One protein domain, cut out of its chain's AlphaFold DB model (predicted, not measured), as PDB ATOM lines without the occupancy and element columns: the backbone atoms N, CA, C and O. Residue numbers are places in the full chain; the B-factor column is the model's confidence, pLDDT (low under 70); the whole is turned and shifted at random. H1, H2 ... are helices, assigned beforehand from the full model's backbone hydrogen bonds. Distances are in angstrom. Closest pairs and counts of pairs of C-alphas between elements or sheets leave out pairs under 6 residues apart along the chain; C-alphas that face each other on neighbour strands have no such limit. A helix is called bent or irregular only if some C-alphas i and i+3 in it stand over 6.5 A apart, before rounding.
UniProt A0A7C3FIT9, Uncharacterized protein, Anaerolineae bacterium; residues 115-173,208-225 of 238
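AT A GLANCE: This is residues 115 to 173 and 208 to 225 of the 238 residues of an uncharacterized protein of Anaerolineae bacterium (UniProt A0A7C3FIT9). A long helical hairpin of H1 and H2, its arms almost exactly antiparallel, has a third helix, H3, running lengthwise near H2 and apart from H1. The three helices make a loose rod, with residues 166 to 173 of H2 sticking out at one end and residues 135 to 142, round the turn of the hairpin, at the other. The printed part has 77 residues, with three named helices in the order H1, H2, H3 and no named strand, and its class is all helix. The radius of gyration of the C-alphas is 15.2 A, and they span 53 by 23 by 16 A.

HOW THE PARTS SIT: H1, residues 115 to 136, and H2, residues 141 to 173, form a helical hairpin with a tight link of 4 residues. They touch, the closest C-alphas being those of Leu 130 and Leu 144, 7.0 A apart. They run opposite ways at a shallow tilt of 3 degrees. H3, residues 208 to 225, is close to but not clearly touching H2, with the C-alphas of Met 154 and Gly 219 closest at 7.9 A. H2 and H3 run opposite ways at a shallow tilt of 13 degrees. H1 and H3 are apart. Every O i to N i+4 pair is within hydrogen-bond range in H2 and H3, and 17 of 18 are in H1.

IN THESE COORDINATES: H1 begins at C-alpha 115 (-24.992, -16.809, -101.896) and is 32.8 A long; it is only just irregular, with C-alphas 115 and 118 6.8 A apart. H2 runs 47.8 A from C-alpha 141 (-18.966, -1.392, -73.942) to C-alpha 173. H3 is 25.9 A long and ends at C-alpha 225 (-14.892, 8.329, -90.172).

THE WHOLE: The two C-alphas farthest apart are those of Ser 139 and Ser 173, at 53.1 A. Residues 174 to 207 are not printed, and C-alphas 173 and 208 are 17.8 A apart across this cut. The mean pLDDT of the printed part is 77.4; residues 115 to 119 and 138 to 139 are under 70.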
ATOM      1  N   SER A 115     -24.605 -18.208-102.142       62.06
ATOM      2  CA  SER A 115     -24.992 -16.809-101.896       62.06
ATOM      3  C   SER A 115     -24.972 -16.424-100.410       62.06
ATOM      4  O   SER A 115     -24.783 -15.259-100.074       62.06
ATOM      5  N   LEU A 116     -25.139 -17.397 -99.508       65.38
ATOM      6  CA  LEU A 116     -25.108 -17.172 -98.063       65.38
ATOM      7  C   LEU A 116     -23.699 -17.254 -97.466       65.38
ATOM      8  O   LEU A 116     -23.496 -16.821 -96.338       65.38
ATOM      9  N   LEU A 117     -22.715 -17.782 -98.196       67.62
ATOM     10  CA  LEU A 117     -21.356 -18.003 -97.700       67.62
ATOM     11  C   LEU A 117     -20.562 -16.705 -97.451       67.62
ATOM     12  O   LEU A 117     -19.985 -16.587 -96.369       67.62
ATOM     13  N   PRO A 118     -20.558 -15.693 -98.345       68.44
ATOM     14  CA  PRO A 118     -19.937 -14.403 -98.031       68.44
ATOM     15  C   PRO A 118     -20.657 -13.697 -96.875       68.44
ATOM     16  O   PRO A 118     -20.013 -13.108 -96.014       68.44
ATOM     17  N   MET A 119     -21.981 -13.841 -96.789       68.38
ATOM     18  CA  MET A 119     -22.787 -13.376 -95.658       68.38
ATOM     19  C   MET A 119     -22.356 -14.035 -94.340       68.38
ATOM     20  O   MET A 119     -22.111 -13.346 -93.352       68.38
ATOM     21  N   ALA A 120     -22.190 -15.358 -94.337       72.75
ATOM     22  CA  ALA A 120     -21.739 -16.121 -93.181       72.75
ATOM     23  C   ALA A 120     -20.294 -15.783 -92.786       72.75
ATOM     24  O   ALA A 120     -19.997 -15.730 -91.596       72.75
ATOM     25  N   LEU A 121     -19.406 -15.507 -93.748       74.88
ATOM     26  CA  LEU A 121     -18.029 -15.087 -93.475       74.88
ATOM     27  C   LEU A 121     -17.954 -13.669 -92.907       74.88
ATOM     28  O   LEU A 121     -17.228 -13.448 -91.942       74.88
ATOM     29  N   VAL A 122     -18.711 -12.717 -93.460       74.50
ATOM     30  CA  VAL A 122     -18.742 -11.333 -92.962       74.50
ATOM     31  C   VAL A 122     -19.365 -11.280 -91.570       74.50
ATOM     32  O   VAL A 122     -18.788 -10.679 -90.664       74.50
ATOM     33  N   LEU A 123     -20.504 -11.947 -91.368       73.75
ATOM     34  CA  LEU A 123     -21.158 -12.004 -90.062       73.75
ATOM     35  C   LEU A 123     -20.317 -12.806 -89.067       73.75
ATOM     36  O   LEU A 123     -20.026 -12.308 -87.987       73.75
ATOM     37  N   GLY A 124     -19.872 -14.009 -89.427       78.56
ATOM     38  CA  GLY A 124     -19.078 -14.876 -88.555       78.56
ATOM     39  C   GLY A 124     -17.731 -14.265 -88.175       78.56
ATOM     40  O   GLY A 124     -17.371 -14.264 -87.000       78.56
ATOM     41  N   GLY A 125     -17.014 -13.679 -89.139       79.25
ATOM     42  CA  GLY A 125     -15.765 -12.958 -88.897       79.25
ATOM     43  C   GLY A 125     -15.974 -11.709 -88.041       79.25
ATOM     44  O   GLY A 125     -15.223 -11.488 -87.093       79.25
ATOM     45  N   GLY A 126     -17.034 -10.937 -88.311       77.19
ATOM     46  CA  GLY A 126     -17.417  -9.777 -87.504       77.19
ATOM     47  C   GLY A 126     -17.765 -10.149 -86.061       77.19
ATOM     48  O   GLY A 126     -17.257  -9.531 -85.130       77.19
ATOM     49  N   PHE A 127     -18.562 -11.200 -85.850       74.88
ATOM     50  CA  PHE A 127     -18.921 -11.689 -84.515       74.88
ATOM     51  C   PHE A 127     -17.728 -12.275 -83.761       74.88
ATOM     52  O   PHE A 127     -17.587 -12.011 -82.568       74.88
ATOM     53  N   ALA A 128     -16.850 -13.029 -84.429       77.12
ATOM     54  CA  ALA A 128     -15.633 -13.554 -83.813       77.12
ATOM     55  C   ALA A 128     -14.689 -12.421 -83.385       77.12
ATOM     56  O   ALA A 128     -14.162 -12.448 -82.274       77.12
ATOM     57  N   TYR A 129     -14.530 -11.397 -84.230       78.31
ATOM     58  CA  TYR A 129     -13.745 -10.208 -83.910       78.31
ATOM     59  C   TYR A 129     -14.346  -9.426 -82.735       78.31
ATOM     60  O   TYR A 129     -13.637  -9.118 -81.781       78.31
ATOM     61  N   LEU A 130     -15.660  -9.172 -82.755       74.56
ATOM     62  CA  LEU A 130     -16.358  -8.491 -81.661       74.56
ATOM     63  C   LEU A 130     -16.287  -9.276 -80.348       74.56
ATOM     64  O   LEU A 130     -16.121  -8.673 -79.295       74.56
ATOM     65  N   GLY A 131     -16.400 -10.605 -80.395       75.44
ATOM     66  CA  GLY A 131     -16.270 -11.465 -79.219       75.44
ATOM     67  C   GLY A 131     -14.859 -11.440 -78.631       75.44
ATOM     68  O   GLY A 131     -14.706 -11.334 -77.414       75.44
ATOM     69  N   TRP A 132     -13.836 -11.471 -79.490       76.81
ATOM     70  CA  TRP A 132     -12.438 -11.340 -79.080       76.81
ATOM     71  C   TRP A 132     -12.161  -9.977 -78.430       76.81
ATOM     72  O   TRP A 132     -11.583  -9.910 -77.345       76.81
ATOM     73  N   ASP A 133     -12.618  -8.893 -79.058       74.88
ATOM     74  CA  ASP A 133     -12.424  -7.525 -78.564       74.88
ATOM     75  C   ASP A 133     -13.200  -7.270 -77.259       74.88
ATOM     76  O   ASP A 133     -12.669  -6.688 -76.310       74.88
ATOM     77  N   TRP A 134     -14.420  -7.812 -77.144       76.00
ATOM     78  CA  TRP A 134     -15.225  -7.765 -75.918       76.00
ATOM     79  C   TRP A 134     -14.515  -8.407 -74.724       76.00
ATOM     80  O   TRP A 134     -14.621  -7.915 -73.599       76.00
ATOM     81  N   GLN A 135     -13.787  -9.500 -74.953       80.06
ATOM     82  CA  GLN A 135     -13.060 -10.197 -73.896       80.06
ATOM     83  C   GLN A 135     -11.789  -9.448 -73.468       80.06
ATOM     84  O   GLN A 135     -11.414  -9.518 -72.298       80.06
ATOM     85  N   MET A 136     -11.149  -8.717 -74.383       77.31
ATOM     86  CA  MET A 136      -9.899  -7.994 -74.119       77.31
ATOM     87  C   MET A 136     -10.109  -6.583 -73.548       77.31
ATOM     88  O   MET A 136      -9.251  -6.098 -72.813       77.31
ATOM     89  N   GLN A 137     -11.228  -5.908 -73.842       72.38
ATOM     90  CA  GLN A 137     -11.455  -4.515 -73.428       72.38
ATOM     91  C   GLN A 137     -12.785  -4.314 -72.689       72.38
ATOM     92  O   GLN A 137     -13.785  -3.848 -73.237       72.38
ATOM     93  N   ALA A 138     -12.777  -4.560 -71.376       60.94
ATOM     94  CA  ALA A 138     -13.950  -4.353 -70.521       60.94
ATOM     95  C   ALA A 138     -14.422  -2.881 -70.431       60.94
ATOM     96  O   ALA A 138     -15.578  -2.631 -70.076       60.94
ATOM     97  N   SER A 139     -13.569  -1.899 -70.759       64.50
ATOM     98  CA  SER A 139     -13.850  -0.468 -70.559       64.50
ATOM     99  C   SER A 139     -14.610   0.218 -71.704       64.50
ATOM    100  O   SER A 139     -15.014   1.370 -71.549       64.50
ATOM    101  N   SER A 140     -14.870  -0.451 -72.838       72.94
ATOM    102  CA  SER A 140     -15.419   0.205 -74.042       72.94
ATOM    103  C   SER A 140     -16.783  -0.328 -74.518       72.94
ATOM    104  O   SER A 140     -17.123  -0.238 -75.697       72.94
ATOM    105  N   ARG A 141     -17.643  -0.808 -73.606       80.81
ATOM    106  CA  ARG A 141     -18.966  -1.392 -73.942       80.81
ATOM    107  C   ARG A 141     -19.820  -0.544 -74.896       80.81
ATOM    108  O   ARG A 141     -20.459  -1.085 -75.793       80.81
ATOM    109  N   SER A 142     -19.818   0.783 -74.750       81.94
ATOM    110  CA  SER A 142     -20.581   1.681 -75.633       81.94
ATOM    111  C   SER A 142     -20.072   1.690 -77.080       81.94
ATOM    112  O   SER A 142     -20.845   1.948 -78.002       81.94
ATOM    113  N   HIS A 143     -18.795   1.383 -77.298       75.44
ATOM    114  CA  HIS A 143     -18.191   1.287 -78.621       75.44
ATOM    115  C   HIS A 143     -18.545  -0.031 -79.307       75.44
ATOM    116  O   HIS A 143     -18.956  -0.024 -80.466       75.44
ATOM    117  N   LEU A 144     -18.478  -1.137 -78.562       79.44
ATOM    118  CA  LEU A 144     -18.884  -2.458 -79.046       79.44
ATOM    119  C   LEU A 144     -20.349  -2.463 -79.488       79.44
ATOM    120  O   LEU A 144     -20.663  -2.987 -80.552       79.44
ATOM    121  N   VAL A 145     -21.233  -1.783 -78.748       83.75
ATOM    122  CA  VAL A 145     -22.640  -1.625 -79.150       83.75
ATOM    123  C   VAL A 145     -22.770  -0.855 -80.470       83.75
ATOM    124  O   VAL A 145     -23.546  -1.259 -81.330       83.75
ATOM    125  N   ARG A 146     -22.006   0.224 -80.686       82.69
ATOM    126  CA  ARG A 146     -22.049   0.979 -81.956       82.69
ATOM    127  C   ARG A 146     -21.540   0.152 -83.133       82.69
ATOM    128  O   ARG A 146     -22.175   0.155 -84.181       82.69
ATOM    129  N   MET A 147     -20.438  -0.573 -82.952       78.12
ATOM    130  CA  MET A 147     -19.908  -1.492 -83.964       78.12
ATOM    131  C   MET A 147     -20.919  -2.592 -84.298       78.12
ATOM    132  O   MET A 147     -21.189  -2.835 -85.471       78.12
ATOM    133  N   LEU A 148     -21.553  -3.190 -83.284       82.62
ATOM    134  CA  LEU A 148     -22.611  -4.182 -83.472       82.62
ATOM    135  C   LEU A 148     -23.752  -3.633 -84.342       82.62
ATOM    136  O   LEU A 148     -24.162  -4.296 -85.290       82.62
ATOM    137  N   TRP A 149     -24.225  -2.411 -84.078       85.44
ATOM    138  CA  TRP A 149     -25.264  -1.772 -84.897       85.44
ATOM    139  C   TRP A 149     -24.841  -1.565 -86.355       85.44
ATOM    140  O   TRP A 149     -25.669  -1.733 -87.249       85.44
ATOM    141  N   VAL A 150     -23.565  -1.257 -86.618       79.88
ATOM    142  CA  VAL A 150     -23.035  -1.152 -87.988       79.88
ATOM    143  C   VAL A 150     -23.073  -2.511 -88.691       79.88
ATOM    144  O   VAL A 150     -23.559  -2.593 -89.820       79.88
ATOM    145  N   PHE A 151     -22.642  -3.587 -88.028       77.25
ATOM    146  CA  PHE A 151     -22.697  -4.939 -88.599       77.25
ATOM    147  C   PHE A 151     -24.131  -5.408 -88.854       77.25
ATOM    148  O   PHE A 151     -24.416  -5.952 -89.921       77.25
ATOM    149  N   VAL A 152     -25.047  -5.154 -87.915       82.69
ATOM    150  CA  VAL A 152     -26.476  -5.455 -88.087       82.69
ATOM    151  C   VAL A 152     -27.048  -4.672 -89.268       82.69
ATOM    152  O   VAL A 152     -27.702  -5.262 -90.125       82.69
ATOM    153  N   GLY A 153     -26.755  -3.372 -89.367       82.69
ATOM    154  CA  GLY A 153     -27.183  -2.536 -90.490       82.69
ATOM    155  C   GLY A 153     -26.671  -3.049 -91.838       82.69
ATOM    156  O   GLY A 153     -27.446  -3.165 -92.785       82.69
ATOM    157  N   MET A 154     -25.392  -3.432 -91.913       78.62
ATOM    158  CA  MET A 154     -24.793  -4.014 -93.119       78.62
ATOM    159  C   MET A 154     -25.455  -5.349 -93.496       78.62
ATOM    160  O   MET A 154     -25.764  -5.578 -94.665       78.62
ATOM    161  N   GLY A 155     -25.720  -6.214 -92.511       79.81
ATOM    162  CA  GLY A 155     -26.416  -7.484 -92.717       79.81
ATOM    163  C   GLY A 155     -27.831  -7.295 -93.268       79.81
ATOM    164  O   GLY A 155     -28.204  -7.946 -94.240       79.81
ATOM    165  N   VAL A 156     -28.602  -6.356 -92.710       83.44
ATOM    166  CA  VAL A 156     -29.950  -6.023 -93.202       83.44
ATOM    167  C   VAL A 156     -29.901  -5.489 -94.635       83.44
ATOM    168  O   VAL A 156     -30.709  -5.898 -95.467       83.44
ATOM    169  N   LEU A 157     -28.937  -4.620 -94.948       80.19
ATOM    170  CA  LEU A 157     -28.779  -4.056 -96.289       80.19
ATOM    171  C   LEU A 157     -28.471  -5.141 -97.331       80.19
ATOM    172  O   LEU A 157     -29.107  -5.199 -98.379       80.19
ATOM    173  N   LEU A 158     -27.530  -6.032 -97.024       77.25
ATOM    174  CA  LEU A 158     -27.173  -7.157 -97.886       77.25
ATOM    175  C   LEU A 158     -28.350  -8.128 -98.075       77.25
ATOM    176  O   LEU A 158     -28.579  -8.604 -99.186       77.25
ATOM    177  N   ALA A 159     -29.137  -8.385 -97.024       79.06
ATOM    178  CA  ALA A 159     -30.352  -9.191 -97.130       79.06
ATOM    179  C   ALA A 159     -31.399  -8.528 -98.042       79.06
ATOM    180  O   ALA A 159     -32.023  -9.209 -98.853       79.06
ATOM    181  N   ALA A 160     -31.561  -7.205 -97.956       82.12
ATOM    182  CA  ALA A 160     -32.456  -6.451 -98.828       82.12
ATOM    183  C   ALA A 160     -32.010  -6.506-100.299       82.12
ATOM    184  O   ALA A 160     -32.839  -6.752-101.171       82.12
ATOM    185  N   VAL A 161     -30.710  -6.351-100.578       79.62
ATOM    186  CA  VAL A 161     -30.155  -6.499-101.938       79.62
ATOM    187  C   VAL A 161     -30.430  -7.899-102.486       79.62
ATOM    188  O   VAL A 161     -30.888  -8.032-103.617       79.62
ATOM    189  N   TRP A 162     -30.233  -8.938-101.672       82.25
ATOM    190  CA  TRP A 162     -30.533 -10.315-102.065       82.25
ATOM    191  C   TRP A 162     -32.027 -10.546-102.346       82.25
ATOM    192  O   TRP A 162     -32.383 -11.225-103.308       82.25
ATOM    193  N   LEU A 163     -32.919  -9.953-101.545       82.88
ATOM    194  CA  LEU A 163     -34.369  -9.987-101.774       82.88
ATOM    195  C   LEU A 163     -34.754  -9.322-103.100       82.88
ATOM    196  O   LEU A 163     -35.580  -9.865-103.833       82.88
ATOM    197  N   VAL A 164     -34.146  -8.176-103.420       83.00
ATOM    198  CA  VAL A 164     -34.362  -7.473-104.694       83.00
ATOM    199  C   VAL A 164     -33.853  -8.307-105.863       83.00
ATOM    200  O   VAL A 164     -34.579  -8.460-106.839       83.00
ATOM    201  N   ASP A 165     -32.661  -8.892-105.760       76.75
ATOM    202  CA  ASP A 165     -32.079  -9.737-106.808       76.75
ATOM    203  C   ASP A 165     -32.956 -10.968-107.090       76.75
ATOM    204  O   ASP A 165     -33.328 -11.246-108.230       76.75
ATOM    205  N   ARG A 166     -33.423 -11.642-106.033       80.06
ATOM    206  CA  ARG A 166     -34.358 -12.769-106.151       80.06
ATOM    207  C   ARG A 166     -35.711 -12.347-106.734       80.06
ATOM    208  O   ARG A 166     -36.284 -13.068-107.553       80.06
ATOM    209  N   GLY A 167     -36.227 -11.188-106.333       81.38
ATOM    210  CA  GLY A 167     -37.448 -10.604-106.896       81.38
ATOM    211  C   GLY A 167     -37.297 -10.266-108.380       81.38
ATOM    212  O   GLY A 167     -38.182 -10.549-109.182       81.38
ATOM    213  N   LEU A 168     -36.146  -9.729-108.777       78.44
ATOM    214  CA  LEU A 168     -35.850  -9.390-110.163       78.44
ATOM    215  C   LEU A 168     -35.718 -10.649-111.024       78.44
ATOM    216  O   LEU A 168     -36.316 -10.717-112.093       78.44
ATOM    217  N   LEU A 169     -35.004 -11.669-110.543       73.19
ATOM    218  CA  LEU A 169     -34.868 -12.953-111.231       73.19
ATOM    219  C   LEU A 169     -36.215 -13.653-111.407       73.19
ATOM    220  O   LEU A 169     -36.479 -14.191-112.476       73.19
ATOM    221  N   THR A 170     -37.089 -13.617-110.398       79.12
ATOM    222  CA  THR A 170     -38.440 -14.189-110.520       79.12
ATOM    223  C   THR A 170     -39.291 -13.415-111.526       79.12
ATOM    224  O   THR A 170     -39.885 -14.038-112.400       79.12
ATOM    225  N   LEU A 171     -39.273 -12.078-111.501       78.50
ATOM    226  CA  LEU A 171     -39.980 -11.245-112.485       78.50
ATOM    227  C   LEU A 171     -39.465 -11.435-113.919       78.50
ATOM    228  O   LEU A 171     -40.252 -11.423-114.866       78.50
ATOM    229  N   LEU A 172     -38.152 -11.598-114.089       73.50
ATOM    230  CA  LEU A 172     -37.531 -11.863-115.387       73.50
ATOM    231  C   LEU A 172     -37.826 -13.285-115.872       73.50
ATOM    232  O   LEU A 172     -38.133 -13.464-117.048       73.50
ATOM    233  N   SER A 173     -37.790 -14.275-114.977       75.88
ATOM    234  CA  SER A 173     -38.109 -15.670-115.294       75.88
ATOM    235  C   SER A 173     -39.559 -15.824-115.743       75.88
ATOM    236  O   SER A 173     -39.818 -16.526-116.715       75.88
ATOM    237  N   VAL A 208     -24.076  -6.006-110.690       73.00
ATOM    238  CA  VAL A 208     -24.104  -6.492-109.300       73.00
ATOM    239  C   VAL A 208     -22.738  -6.313-108.630       73.00
ATOM    240  O   VAL A 208     -22.668  -5.838-107.496       73.00
ATOM    241  N   ALA A 209     -21.648  -6.615-109.338       72.94
ATOM    242  CA  ALA A 209     -20.288  -6.432-108.837       72.94
ATOM    243  C   ALA A 209     -19.968  -4.957-108.535       72.94
ATOM    244  O   ALA A 209     -19.408  -4.654-107.479       72.94
ATOM    245  N   LEU A 210     -20.365  -4.027-109.412       79.31
ATOM    246  CA  LEU A 210     -20.208  -2.585-109.187       79.31
ATOM    247  C   LEU A 210     -21.005  -2.106-107.970       79.31
ATOM    248  O   LEU A 210     -20.483  -1.348-107.153       79.31
ATOM    249  N   LEU A 211     -22.243  -2.580-107.817       77.94
ATOM    250  CA  LEU A 211     -23.101  -2.253-106.676       77.94
ATOM    251  C   LEU A 211     -22.493  -2.750-105.359       77.94
ATOM    252  O   LEU A 211     -22.418  -2.000-104.386       77.94
ATOM    253  N   TYR A 212     -21.990  -3.983-105.345       76.19
ATOM    254  CA  TYR A 212     -21.319  -4.558-104.182       76.19
ATOM    255  C   TYR A 212     -20.027  -3.807-103.827       76.19
ATOM    256  O   TYR A 212     -19.779  -3.502-102.657       76.19
ATOM    257  N   GLY A 213     -19.222  -3.450-104.832       78.69
ATOM    258  CA  GLY A 213     -18.014  -2.644-104.652       78.69
ATOM    259  C   GLY A 213     -18.315  -1.266-104.060       78.69
ATOM    260  O   GLY A 213     -17.674  -0.859-103.092       78.69
ATOM    261  N   ALA A 214     -19.343  -0.583-104.574       81.00
ATOM    262  CA  ALA A 214     -19.784   0.710-104.059       81.00
ATOM    263  C   ALA A 214     -20.255   0.618-102.598       81.00
ATOM    264  O   ALA A 214     -19.846   1.429-101.768       81.00
ATOM    265  N   LEU A 215     -21.053  -0.399-102.256       77.75
ATOM    266  CA  LEU A 215     -21.513  -0.628-100.883       77.75
ATOM    267  C   LEU A 215     -20.356  -0.894 -99.919       77.75
ATOM    268  O   LEU A 215     -20.318  -0.331 -98.825       77.75
ATOM    269  N   THR A 216     -19.382  -1.699-100.342       77.00
ATOM    270  CA  THR A 216     -18.197  -2.010 -99.533       77.00
ATOM    271  C   THR A 216     -17.342  -0.762 -99.301       77.00
ATOM    272  O   THR A 216     -16.905  -0.517 -98.177       77.00
ATOM    273  N   ALA A 217     -17.157   0.073-100.330       78.38
ATOM    274  CA  ALA A 217     -16.418   1.330-100.221       78.38
ATOM    275  C   ALA A 217     -17.103   2.324 -99.267       78.38
ATOM    276  O   ALA A 217     -16.442   2.917 -98.413       78.38
ATOM    277  N   VAL A 218     -18.431   2.467 -99.356       83.12
ATOM    278  CA  VAL A 218     -19.212   3.324 -98.448       83.12
ATOM    279  C   VAL A 218     -19.139   2.809 -97.009       83.12
ATOM    280  O   VAL A 218     -18.925   3.598 -96.088       83.12
ATOM    281  N   GLY A 219     -19.261   1.493 -96.803       80.19
ATOM    282  CA  GLY A 219     -19.116   0.870 -95.487       80.19
ATOM    283  C   GLY A 219     -17.738   1.123 -94.870       80.19
ATOM    284  O   GLY A 219     -17.650   1.546 -93.718       80.19
ATOM    285  N   GLY A 220     -16.667   0.943 -95.651       78.75
ATOM    286  CA  GLY A 220     -15.296   1.236 -95.223       78.75
ATOM    287  C   GLY A 220     -15.095   2.702 -94.833       78.75
ATOM    288  O   GLY A 220     -14.582   2.984 -93.752       78.75
ATOM    289  N   TYR A 221     -15.587   3.632 -95.657       85.31
ATOM    290  CA  TYR A 221     -15.512   5.071 -95.388       85.31
ATOM    291  C   TYR A 221     -16.230   5.473 -94.087       85.31
ATOM    292  O   TYR A 221     -15.721   6.281 -93.307       85.31
ATOM    293  N   LEU A 222     -17.408   4.900 -93.816       80.31
ATOM    294  CA  LEU A 222     -18.148   5.173 -92.580       80.31
ATOM    295  C   LEU A 222     -17.402   4.665 -91.341       80.31
ATOM    296  O   LEU A 222     -17.353   5.372 -90.334       80.31
ATOM    297  N   ILE A 223     -16.799   3.477 -91.418       78.94
ATOM    298  CA  ILE A 223     -16.000   2.913 -90.322       78.94
ATOM    299  C   ILE A 223     -14.792   3.809 -90.031       78.94
ATOM    300  O   ILE A 223     -14.563   4.164 -88.873       78.94
ATOM    301  N   GLU A 224     -14.064   4.232 -91.066       82.06
ATOM    302  CA  GLU A 224     -12.903   5.114 -90.923       82.06
ATOM    303  C   GLU A 224     -13.288   6.452 -90.281       82.06
ATOM    304  O   GLU A 224     -12.635   6.902 -89.339       82.06
ATOM    305  N   ARG A 225     -14.400   7.056 -90.714       84.50
ATOM    306  CA  ARG A 225     -14.892   8.329 -90.172       84.50
ATOM    307  C   ARG A 225     -15.327   8.231 -88.709       84.50
ATOM    308  O   ARG A 225     -15.131   9.172 -87.941       84.50
TER     309      ARG A 225